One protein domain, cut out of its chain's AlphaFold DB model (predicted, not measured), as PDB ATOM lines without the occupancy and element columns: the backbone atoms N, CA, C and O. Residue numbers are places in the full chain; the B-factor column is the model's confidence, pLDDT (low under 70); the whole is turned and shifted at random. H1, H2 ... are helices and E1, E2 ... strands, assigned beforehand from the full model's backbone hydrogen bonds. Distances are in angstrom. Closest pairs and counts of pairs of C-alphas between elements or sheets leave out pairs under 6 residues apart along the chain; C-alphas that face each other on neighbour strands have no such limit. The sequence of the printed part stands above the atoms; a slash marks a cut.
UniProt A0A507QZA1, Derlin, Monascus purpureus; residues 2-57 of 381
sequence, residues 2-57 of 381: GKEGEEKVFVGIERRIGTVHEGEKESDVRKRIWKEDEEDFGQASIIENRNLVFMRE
ATOM      1  N   GLY A   2     -30.165 -16.122  19.249       45.34
ATOM      2  CA  GLY A   2     -29.520 -17.093  20.136       45.34
ATOM      3  C   GLY A   2     -29.286 -16.473  21.509       45.34
ATOM      4  O   GLY A   2     -29.395 -15.254  21.639       45.34
ATOM      5  N   LYS A   3     -29.013 -17.297  22.525       50.19
ATOM      6  CA  LYS A   3     -28.408 -16.802  23.768       50.19
ATOM      7  C   LYS A   3     -27.022 -16.253  23.439       50.19
ATOM      8  O   LYS A   3     -26.401 -16.741  22.495       50.19
ATOM      9  N   GLU A   4     -26.565 -15.270  24.205       50.03
ATOM     10  CA  GLU A   4     -25.216 -14.725  24.058       50.03
ATOM     11  C   GLU A   4     -24.192 -15.872  24.135       50.03
ATOM     12  O   GLU A   4     -24.170 -16.618  25.115       50.03
ATOM     13  N   GLY A   5     -23.436 -16.084  23.053       58.84
ATOM     14  CA  GLY A   5     -22.482 -17.198  22.916       58.84
ATOM     15  C   GLY A   5     -23.006 -18.481  22.246       58.84
ATOM     16  O   GLY A   5     -22.210 -19.363  21.934       58.84
ATOM     17  N   GLU A   6     -24.304 -18.592  21.948       63.12
ATOM     18  CA  GLU A   6     -24.915 -19.722  21.213       63.12
ATOM     19  C   GLU A   6     -25.586 -19.276  19.897       63.12
ATOM     20  O   GLU A   6     -26.456 -19.969  19.352       63.12
ATOM     21  N   GLU A   7     -25.248 -18.093  19.378       69.12
ATOM     22  CA  GLU A   7     -25.915 -17.583  18.185       69.12
ATOM     23  C   GLU A   7     -25.558 -18.392  16.937       69.12
ATOM     24  O   GLU A   7     -24.411 -18.771  16.703       69.12
ATOM     25  N   LYS A   8     -26.568 -18.605  16.094       71.94
ATOM     26  CA  LYS A   8     -26.404 -19.180  14.759       71.94
ATOM     27  C   LYS A   8     -26.543 -18.076  13.730       71.94
ATOM     28  O   LYS A   8     -27.486 -17.279  13.802       71.94
ATOM     29  N   VAL A   9     -25.629 -18.056  12.768       74.00
ATOM     30  CA  VAL A   9     -25.698 -17.145  11.626       74.00
ATOM     31  C   VAL A   9     -26.247 -17.922  10.441       74.00
ATOM     32  O   VAL A   9     -25.686 -18.938  10.038       74.00
ATOM     33  N   PHE A  10     -27.369 -17.455   9.905       72.19
ATOM     34  CA  PHE A  10     -27.992 -18.020   8.715       72.19
ATOM     35  C   PHE A  10     -27.614 -17.155   7.522       72.19
ATOM     36  O   PHE A  10     -27.815 -15.943   7.550       72.19
ATOM     37  N   VAL A  11     -27.061 -17.778   6.488       71.75
ATOM     38  CA  VAL A  11     -26.677 -17.111   5.245       71.75
ATOM     39  C   VAL A  11     -27.432 -17.774   4.108       71.75
ATOM     40  O   VAL A  11     -27.190 -18.940   3.796       71.75
ATOM     41  N   GLY A  12     -28.354 -17.027   3.509       74.38
ATOM     42  CA  GLY A  12     -29.008 -17.409   2.264       74.38
ATOM     43  C   GLY A  12     -28.096 -17.096   1.084       74.38
ATOM     44  O   GLY A  12     -27.555 -15.996   0.989       74.38
ATOM     45  N   ILE A  13     -27.905 -18.070   0.204       77.25
ATOM     46  CA  ILE A  13     -27.209 -17.917  -1.068       77.25
ATOM     47  C   ILE A  13     -28.186 -18.314  -2.162       77.25
ATOM     48  O   ILE A  13     -28.619 -19.465  -2.208       77.25
ATOM     49  N   GLU A  14     -28.468 -17.375  -3.053       79.44
ATOM     50  CA  GLU A  14     -29.178 -17.620  -4.300       79.44
ATOM     51  C   GLU A  14     -28.176 -17.628  -5.453       79.44
ATOM     52  O   GLU A  14     -27.311 -16.752  -5.569       79.44
ATOM     53  N   ARG A  15     -28.282 -18.633  -6.317       81.81
ATOM     54  CA  ARG A  15     -27.558 -18.692  -7.583       81.81
ATOM     55  C   ARG A  15     -28.544 -18.911  -8.706       81.81
ATOM     56  O   ARG A  15     -29.353 -19.830  -8.658       81.81
ATOM     57  N   ARG A  16     -28.406 -18.109  -9.753       82.94
ATOM     58  CA  ARG A  16     -29.170 -18.252 -10.986       82.94
ATOM     59  C   ARG A  16     -28.226 -18.611 -12.115       82.94
ATOM     60  O   ARG A  16     -27.216 -17.941 -12.318       82.94
ATOM     61  N   ILE A  17     -28.546 -19.682 -12.824       84.25
ATOM     62  CA  ILE A  17     -27.738 -20.226 -13.913       84.25
ATOM     63  C   ILE A  17     -28.585 -20.168 -15.174       84.25
ATOM     64  O   ILE A  17     -29.729 -20.613 -15.164       84.25
ATOM     65  N   GLY A  18     -28.034 -19.643 -16.260       85.81
ATOM     66  CA  GLY A  18     -28.710 -19.569 -17.551       85.81
ATOM     67  C   GLY A  18     -27.718 -19.657 -18.701       85.81
ATOM     68  O   GLY A  18     -26.506 -19.568 -18.505       85.81
ATOM     69  N   THR A  19     -28.241 -19.846 -19.907       86.69
ATOM     70  CA  THR A  19     -27.439 -19.843 -21.133       86.69
ATOM     71  C   THR A  19     -26.974 -18.428 -21.454       86.69
ATOM     72  O   THR A  19     -27.769 -17.493 -21.373       86.69
ATOM     73  N   VAL A  20     -25.710 -18.280 -21.844       86.94
ATOM     74  CA  VAL A  20     -25.136 -17.010 -22.308       86.94
ATOM     75  C   VAL A  20     -24.881 -17.128 -23.804       86.94
ATOM     76  O   VAL A  20     -24.300 -18.121 -24.246       86.94
ATOM     77  N   HIS A  21     -25.340 -16.148 -24.578       87.00
ATOM     78  CA  HIS A  21     -25.092 -16.122 -26.017       87.00
ATOM     79  C   HIS A  21     -23.716 -15.524 -26.326       87.00
ATOM     80  O   HIS A  21     -23.212 -14.661 -25.607       87.00
ATOM     81  N   GLU A  22     -23.097 -15.980 -27.414       88.94
ATOM     82  CA  GLU A  22     -21.811 -15.445 -27.855       88.94
ATOM     83  C   GLU A  22     -21.941 -13.946 -28.180       88.94
ATOM     84  O   GLU A  22     -22.835 -13.532 -28.915       88.94
ATOM     85  N   GLY A  23     -21.075 -13.122 -27.583       88.62
ATOM     86  CA  GLY A  23     -21.114 -11.661 -27.721       88.62
ATOM     87  C   GLY A  23     -22.112 -10.932 -26.808       88.62
ATOM     88  O   GLY A  23     -22.169  -9.701 -26.850       88.62
ATOM     89  N   GLU A  24     -22.873 -11.638 -25.964       89.38
ATOM     90  CA  GLU A  24     -23.769 -11.016 -24.982       89.38
ATOM     91  C   GLU A  24     -22.957 -10.310 -23.881       89.38
ATOM     92  O   GLU A  24     -22.034 -10.881 -23.294       89.38
ATOM     93  N   LYS A  25     -23.288  -9.047 -23.585       90.75
ATOM     94  CA  LYS A  25     -22.611  -8.293 -22.521       90.75
ATOM     95  C   LYS A  25     -23.072  -8.781 -21.152       90.75
ATOM     96  O   LYS A  25     -24.260  -9.000 -20.932       90.75
ATOM     97  N   GLU A  26     -22.153  -8.819 -20.187       87.69
ATOM     98  CA  GLU A  26     -22.445  -9.222 -18.800       87.69
ATOM     99  C   GLU A  26     -23.610  -8.427 -18.179       87.69
ATOM    100  O   GLU A  26     -24.442  -8.984 -17.464       87.69
ATOM    101  N   SER A  27     -23.724  -7.132 -18.494       89.38
ATOM    102  CA  SER A  27     -24.822  -6.285 -18.016       89.38
ATOM    103  C   SER A  27     -26.197  -6.763 -18.483       89.38
ATOM    104  O   SER A  27     -27.174  -6.650 -17.741       89.38
ATOM    105  N   ASP A  28     -26.275  -7.282 -19.706       88.50
ATOM    106  CA  ASP A  28     -27.522  -7.721 -20.327       88.50
ATOM    107  C   ASP A  28     -27.893  -9.115 -19.814       88.50
ATOM    108  O   ASP A  28     -29.032  -9.321 -19.380       88.50
ATOM    109  N   VAL A  29     -26.894 -10.000 -19.688       86.50
ATOM    110  CA  VAL A  29     -27.019 -11.293 -18.995       86.50
ATOM    111  C   VAL A  29     -27.578 -11.084 -17.586       86.50
ATOM    112  O   VAL A  29     -28.568 -11.711 -17.204       86.50
ATOM    113  N   ARG A  30     -26.995 -10.156 -16.814       86.00
ATOM    114  CA  ARG A  30     -27.420  -9.880 -15.438       86.00
ATOM    115  C   ARG A  30     -28.857  -9.368 -15.374       86.00
ATOM    116  O   ARG A  30     -29.618  -9.881 -14.570       86.00
ATOM    117  N   LYS A  31     -29.265  -8.418 -16.221       86.44
ATOM    118  CA  LYS A  31     -30.656  -7.902 -16.247       86.44
ATOM    119  C   LYS A  31     -31.696  -8.978 -16.581       86.44
ATOM    120  O   LYS A  31     -32.850  -8.902 -16.146       86.44
ATOM    121  N   ARG A  32     -31.303  -9.941 -17.416       86.50
ATOM    122  CA  ARG A  32     -32.170 -11.008 -17.917       86.50
ATOM    123  C   ARG A  32     -32.309 -12.157 -16.915       86.50
ATOM    124  O   ARG A  32     -33.414 -12.663 -16.723       86.50
ATOM    125  N   ILE A  33     -31.203 -12.545 -16.278       84.75
ATOM    126  CA  ILE A  33     -31.133 -13.676 -15.343       84.75
ATOM    127  C   ILE A  33     -31.471 -13.250 -13.907       84.75
ATOM    128  O   ILE A  33     -32.209 -13.956 -13.224       84.75
ATOM    129  N   TRP A  34     -30.949 -12.113 -13.440       83.44
ATOM    130  CA  TRP A  34     -31.158 -11.634 -12.074       83.44
ATOM    131  C   TRP A  34     -32.462 -10.843 -11.956       83.44
ATOM    132  O   TRP A  34     -32.664  -9.862 -12.676       83.44
ATOM    133  N   LYS A  35     -33.320 -11.245 -11.016       77.81
ATOM    134  CA  LYS A  35     -34.559 -10.553 -10.640       77.81
ATOM    135  C   LYS A  35     -34.557 -10.323  -9.135       77.81
ATOM    136  O   LYS A  35     -33.988 -11.119  -8.399       77.81
ATOM    137  N   GLU A  36     -35.126  -9.199  -8.700       74.50
ATOM    138  CA  GLU A  36     -35.252  -8.886  -7.267       74.50
ATOM    139  C   GLU A  36     -36.286  -9.779  -6.575       74.50
ATOM    140  O   GLU A  36     -36.185 -10.011  -5.375       74.50
ATOM    141  N   ASP A  37     -37.258 -10.278  -7.338       68.00
ATOM    142  CA  ASP A  37     -38.220 -11.269  -6.883       68.00
ATOM    143  C   ASP A  37     -37.610 -12.679  -6.978       68.00
ATOM    144  O   ASP A  37     -37.169 -13.114  -8.050       68.00
ATOM    145  N   GLU A  38     -37.570 -13.383  -5.843       58.94
ATOM    146  CA  GLU A  38     -37.072 -14.759  -5.726       58.94
ATOM    147  C   GLU A  38     -37.986 -15.757  -6.470       58.94
ATOM    148  O   GLU A  38     -37.516 -16.812  -6.900       58.94
ATOM    149  N   GLU A  39     -39.270 -15.426  -6.668       58.81
ATOM    150  CA  GLU A  39     -40.231 -16.268  -7.396       58.81
ATOM    151  C   GLU A  39     -40.189 -16.046  -8.920       58.81
ATOM    152  O   GLU A  39     -40.580 -16.926  -9.692       58.81
ATOM    153  N   ASP A  40     -39.672 -14.901  -9.380       70.06
ATOM    154  CA  ASP A  40     -39.503 -14.621 -10.807       70.06
ATOM    155  C   ASP A  40     -38.261 -15.339 -11.337       70.06
ATOM    156  O   ASP A  40     -37.132 -14.904 -11.113       70.06
ATOM    157  N   PHE A  41     -38.456 -16.413 -12.106       67.06
ATOM    158  CA  PHE A  41     -37.360 -17.152 -12.739       67.06
ATOM    159  C   PHE A  41     -36.538 -16.315 -13.733       67.06
ATOM    160  O   PHE A  41     -35.412 -16.686 -14.084       67.06
ATOM    161  N   GLY A  42     -37.073 -15.184 -14.205       76.00
ATOM    162  CA  GLY A  42     -36.494 -14.418 -15.296       76.00
ATOM    163  C   GLY A  42     -36.251 -15.325 -16.500       76.00
ATOM    164  O   GLY A  42     -37.141 -16.041 -16.951       76.00
ATOM    165  N   GLN A  43     -35.021 -15.322 -17.012       80.62
ATOM    166  CA  GLN A  43     -34.588 -16.312 -18.004       80.62
ATOM    167  C   GLN A  43     -33.475 -17.233 -17.476       80.62
ATOM    168  O   GLN A  43     -32.626 -17.701 -18.242       80.62
ATOM    169  N   ALA A  44     -33.453 -17.470 -16.163       81.69
ATOM    170  CA  ALA A  44     -32.615 -18.499 -15.572       81.69
ATOM    171  C   ALA A  44     -33.135 -19.890 -15.967       81.69
ATOM    172  O   ALA A  44     -34.336 -20.145 -15.997       81.69
ATOM    173  N   SER A  45     -32.218 -20.805 -16.261       81.19
ATOM    174  CA  SER A  45     -32.515 -22.223 -16.479       81.19
ATOM    175  C   SER A  45     -32.573 -23.002 -15.164       81.19
ATOM    176  O   SER A  45     -33.300 -23.984 -15.070       81.19
ATOM    177  N   ILE A  46     -31.789 -22.590 -14.162       79.88
ATOM    178  CA  ILE A  46     -31.744 -23.205 -12.830       79.88
ATOM    179  C   ILE A  46     -31.644 -22.093 -11.790       79.88
ATOM    180  O   ILE A  46     -30.809 -21.192 -11.924       79.88
ATOM    181  N   ILE A  47     -32.449 -22.198 -10.734       77.50
ATOM    182  CA  ILE A  47     -32.311 -21.407  -9.513       77.50
ATOM    183  C   ILE A  47     -31.924 -22.350  -8.380       77.50
ATOM    184  O   ILE A  47     -32.563 -23.372  -8.145       77.50
ATOM    185  N   GLU A  48     -30.835 -22.018  -7.698       80.62
ATOM    186  CA  GLU A  48     -30.338 -22.732  -6.534       80.62
ATOM    187  C   GLU A  48     -30.398 -21.809  -5.321       80.62
ATOM    188  O   GLU A  48     -29.628 -20.855  -5.224       80.62
ATOM    189  N   ASN A  49     -31.255 -22.163  -4.366       78.12
ATOM    190  CA  ASN A  49     -31.363 -21.492  -3.078       78.12
ATOM    191  C   ASN A  49     -30.772 -22.376  -1.982       78.12
ATOM    192  O   ASN A  49     -31.166 -23.529  -1.800       78.12
ATOM    193  N   ARG A  50     -29.794 -21.845  -1.246       75.81
ATOM    194  CA  ARG A  50     -29.101 -22.552  -0.164       75.81
ATOM    195  C   ARG A  50     -29.078 -21.717   1.098       75.81
ATOM    196  O   ARG A  50     -28.544 -20.617   1.106       75.81
ATOM    197  N   ASN A  51     -29.538 -22.306   2.193       75.44
ATOM    198  CA  ASN A  51     -29.388 -21.731   3.521       75.44
ATOM    199  C   ASN A  51     -28.228 -22.417   4.243       75.44
ATOM    200  O   ASN A  51     -28.308 -23.592   4.606       75.44
ATOM    201  N   LEU A  52     -27.135 -21.682   4.432       74.31
ATOM    202  CA  LEU A  52     -25.984 -22.114   5.216       74.31
ATOM    203  C   LEU A  52     -26.153 -21.664   6.661       74.31
ATOM    204  O   LEU A  52     -26.553 -20.533   6.931       74.31
ATOM    205  N   VAL A  53     -25.831 -22.556   7.593       72.81
ATOM    206  CA  VAL A  53     -25.882 -22.268   9.026       72.81
ATOM    207  C   VAL A  53     -24.465 -22.313   9.562       72.81
ATOM    208  O   VAL A  53     -23.861 -23.381   9.625       72.81
ATOM    209  N   PHE A  54     -23.949 -21.155   9.949       74.62
ATOM    210  CA  PHE A  54     -22.667 -21.037  10.623       74.62
ATOM    211  C   PHE A  54     -22.889 -21.127  12.128       74.62
ATOM    212  O   PHE A  54     -23.743 -20.440  12.702       74.62
ATOM    213  N   MET A  55     -22.128 -22.021  12.745       74.50
ATOM    214  CA  MET A  55     -22.091 -22.229  14.185       74.50
ATOM    215  C   MET A  55     -20.833 -21.557  14.737       74.50
ATOM    216  O   MET A  55     -19.843 -21.418  14.020       74.50
ATOM    217  N   ARG A  56     -20.881 -21.119  15.996       80.31
ATOM    218  CA  ARG A  56     -19.681 -20.663  16.705       80.31
ATOM    219  C   ARG A  56     -18.686 -21.815  16.844       80.31
ATOM    220  O   ARG A  56     -19.080 -22.982  16.862       80.31
ATOM    221  N   GLU A  57     -17.417 -21.456  16.978       82.31
ATOM    222  CA  GLU A  57     -16.367 -22.401  17.343       82.31
ATOM    223  C   GLU A  57     -16.701 -23.069  18.679       82.31
ATOM    224  O   GLU A  57     -17.222 -22.431  19.601       82.31
TER     225      GLU A  57
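AT A GLANCE: This is residues 2 to 57 of the 381 residues of the protein "Derlin" of Monascus purpureus (UniProt A0A507QZA1). A long two-stranded ribbon, E1 and E2 side by side and antiparallel, has one short helix, H1, near one end, within the loop that joins the strands. The N-terminal residues 2 to 8 fold back on themselves at the other end. The printed part has 56 residues with E1, H1 and E2 in that order, a mixed class with under half of the residues in named elements. It is extended, a rod of 51 by 21 by 16 A, with a radius of gyration of the C-alphas of 16.4 A.

IN THESE COORDINATES: E1, residues 9 to 17, begins at C-alpha 9 (-25.698, -17.145, 11.626) and is 25.8 A long. H1, residues 26 to 33, is 10.4 A long. E2, residues 46 to 54, runs 25.2 A to C-alpha 54 (-22.667, -21.037, 10.623).

HOW THE PARTS SIT: E1 and E2 are antiparallel neighbours at 164 degrees; N 9 and O 54 are 3.0 A apart and N 46 and O 17 also 3.0 A, within hydrogen-bond range. The closest C-alphas of E1 and H1, those of Arg 16 and Ile 33, are 6.6 A apart. In H1 every O i to N i+4 pair is within hydrogen-bond range.

THE WHOLE: The C-alphas farthest apart, of Lys 3 and Gly 23, are 52.3 A apart. Residues 22 to 27 stand free. The link from H1 to E2 is long, 12 residues. The printed part has no cut. Residues 2 to 7, 37 to 39 and 41 have pLDDT under 70.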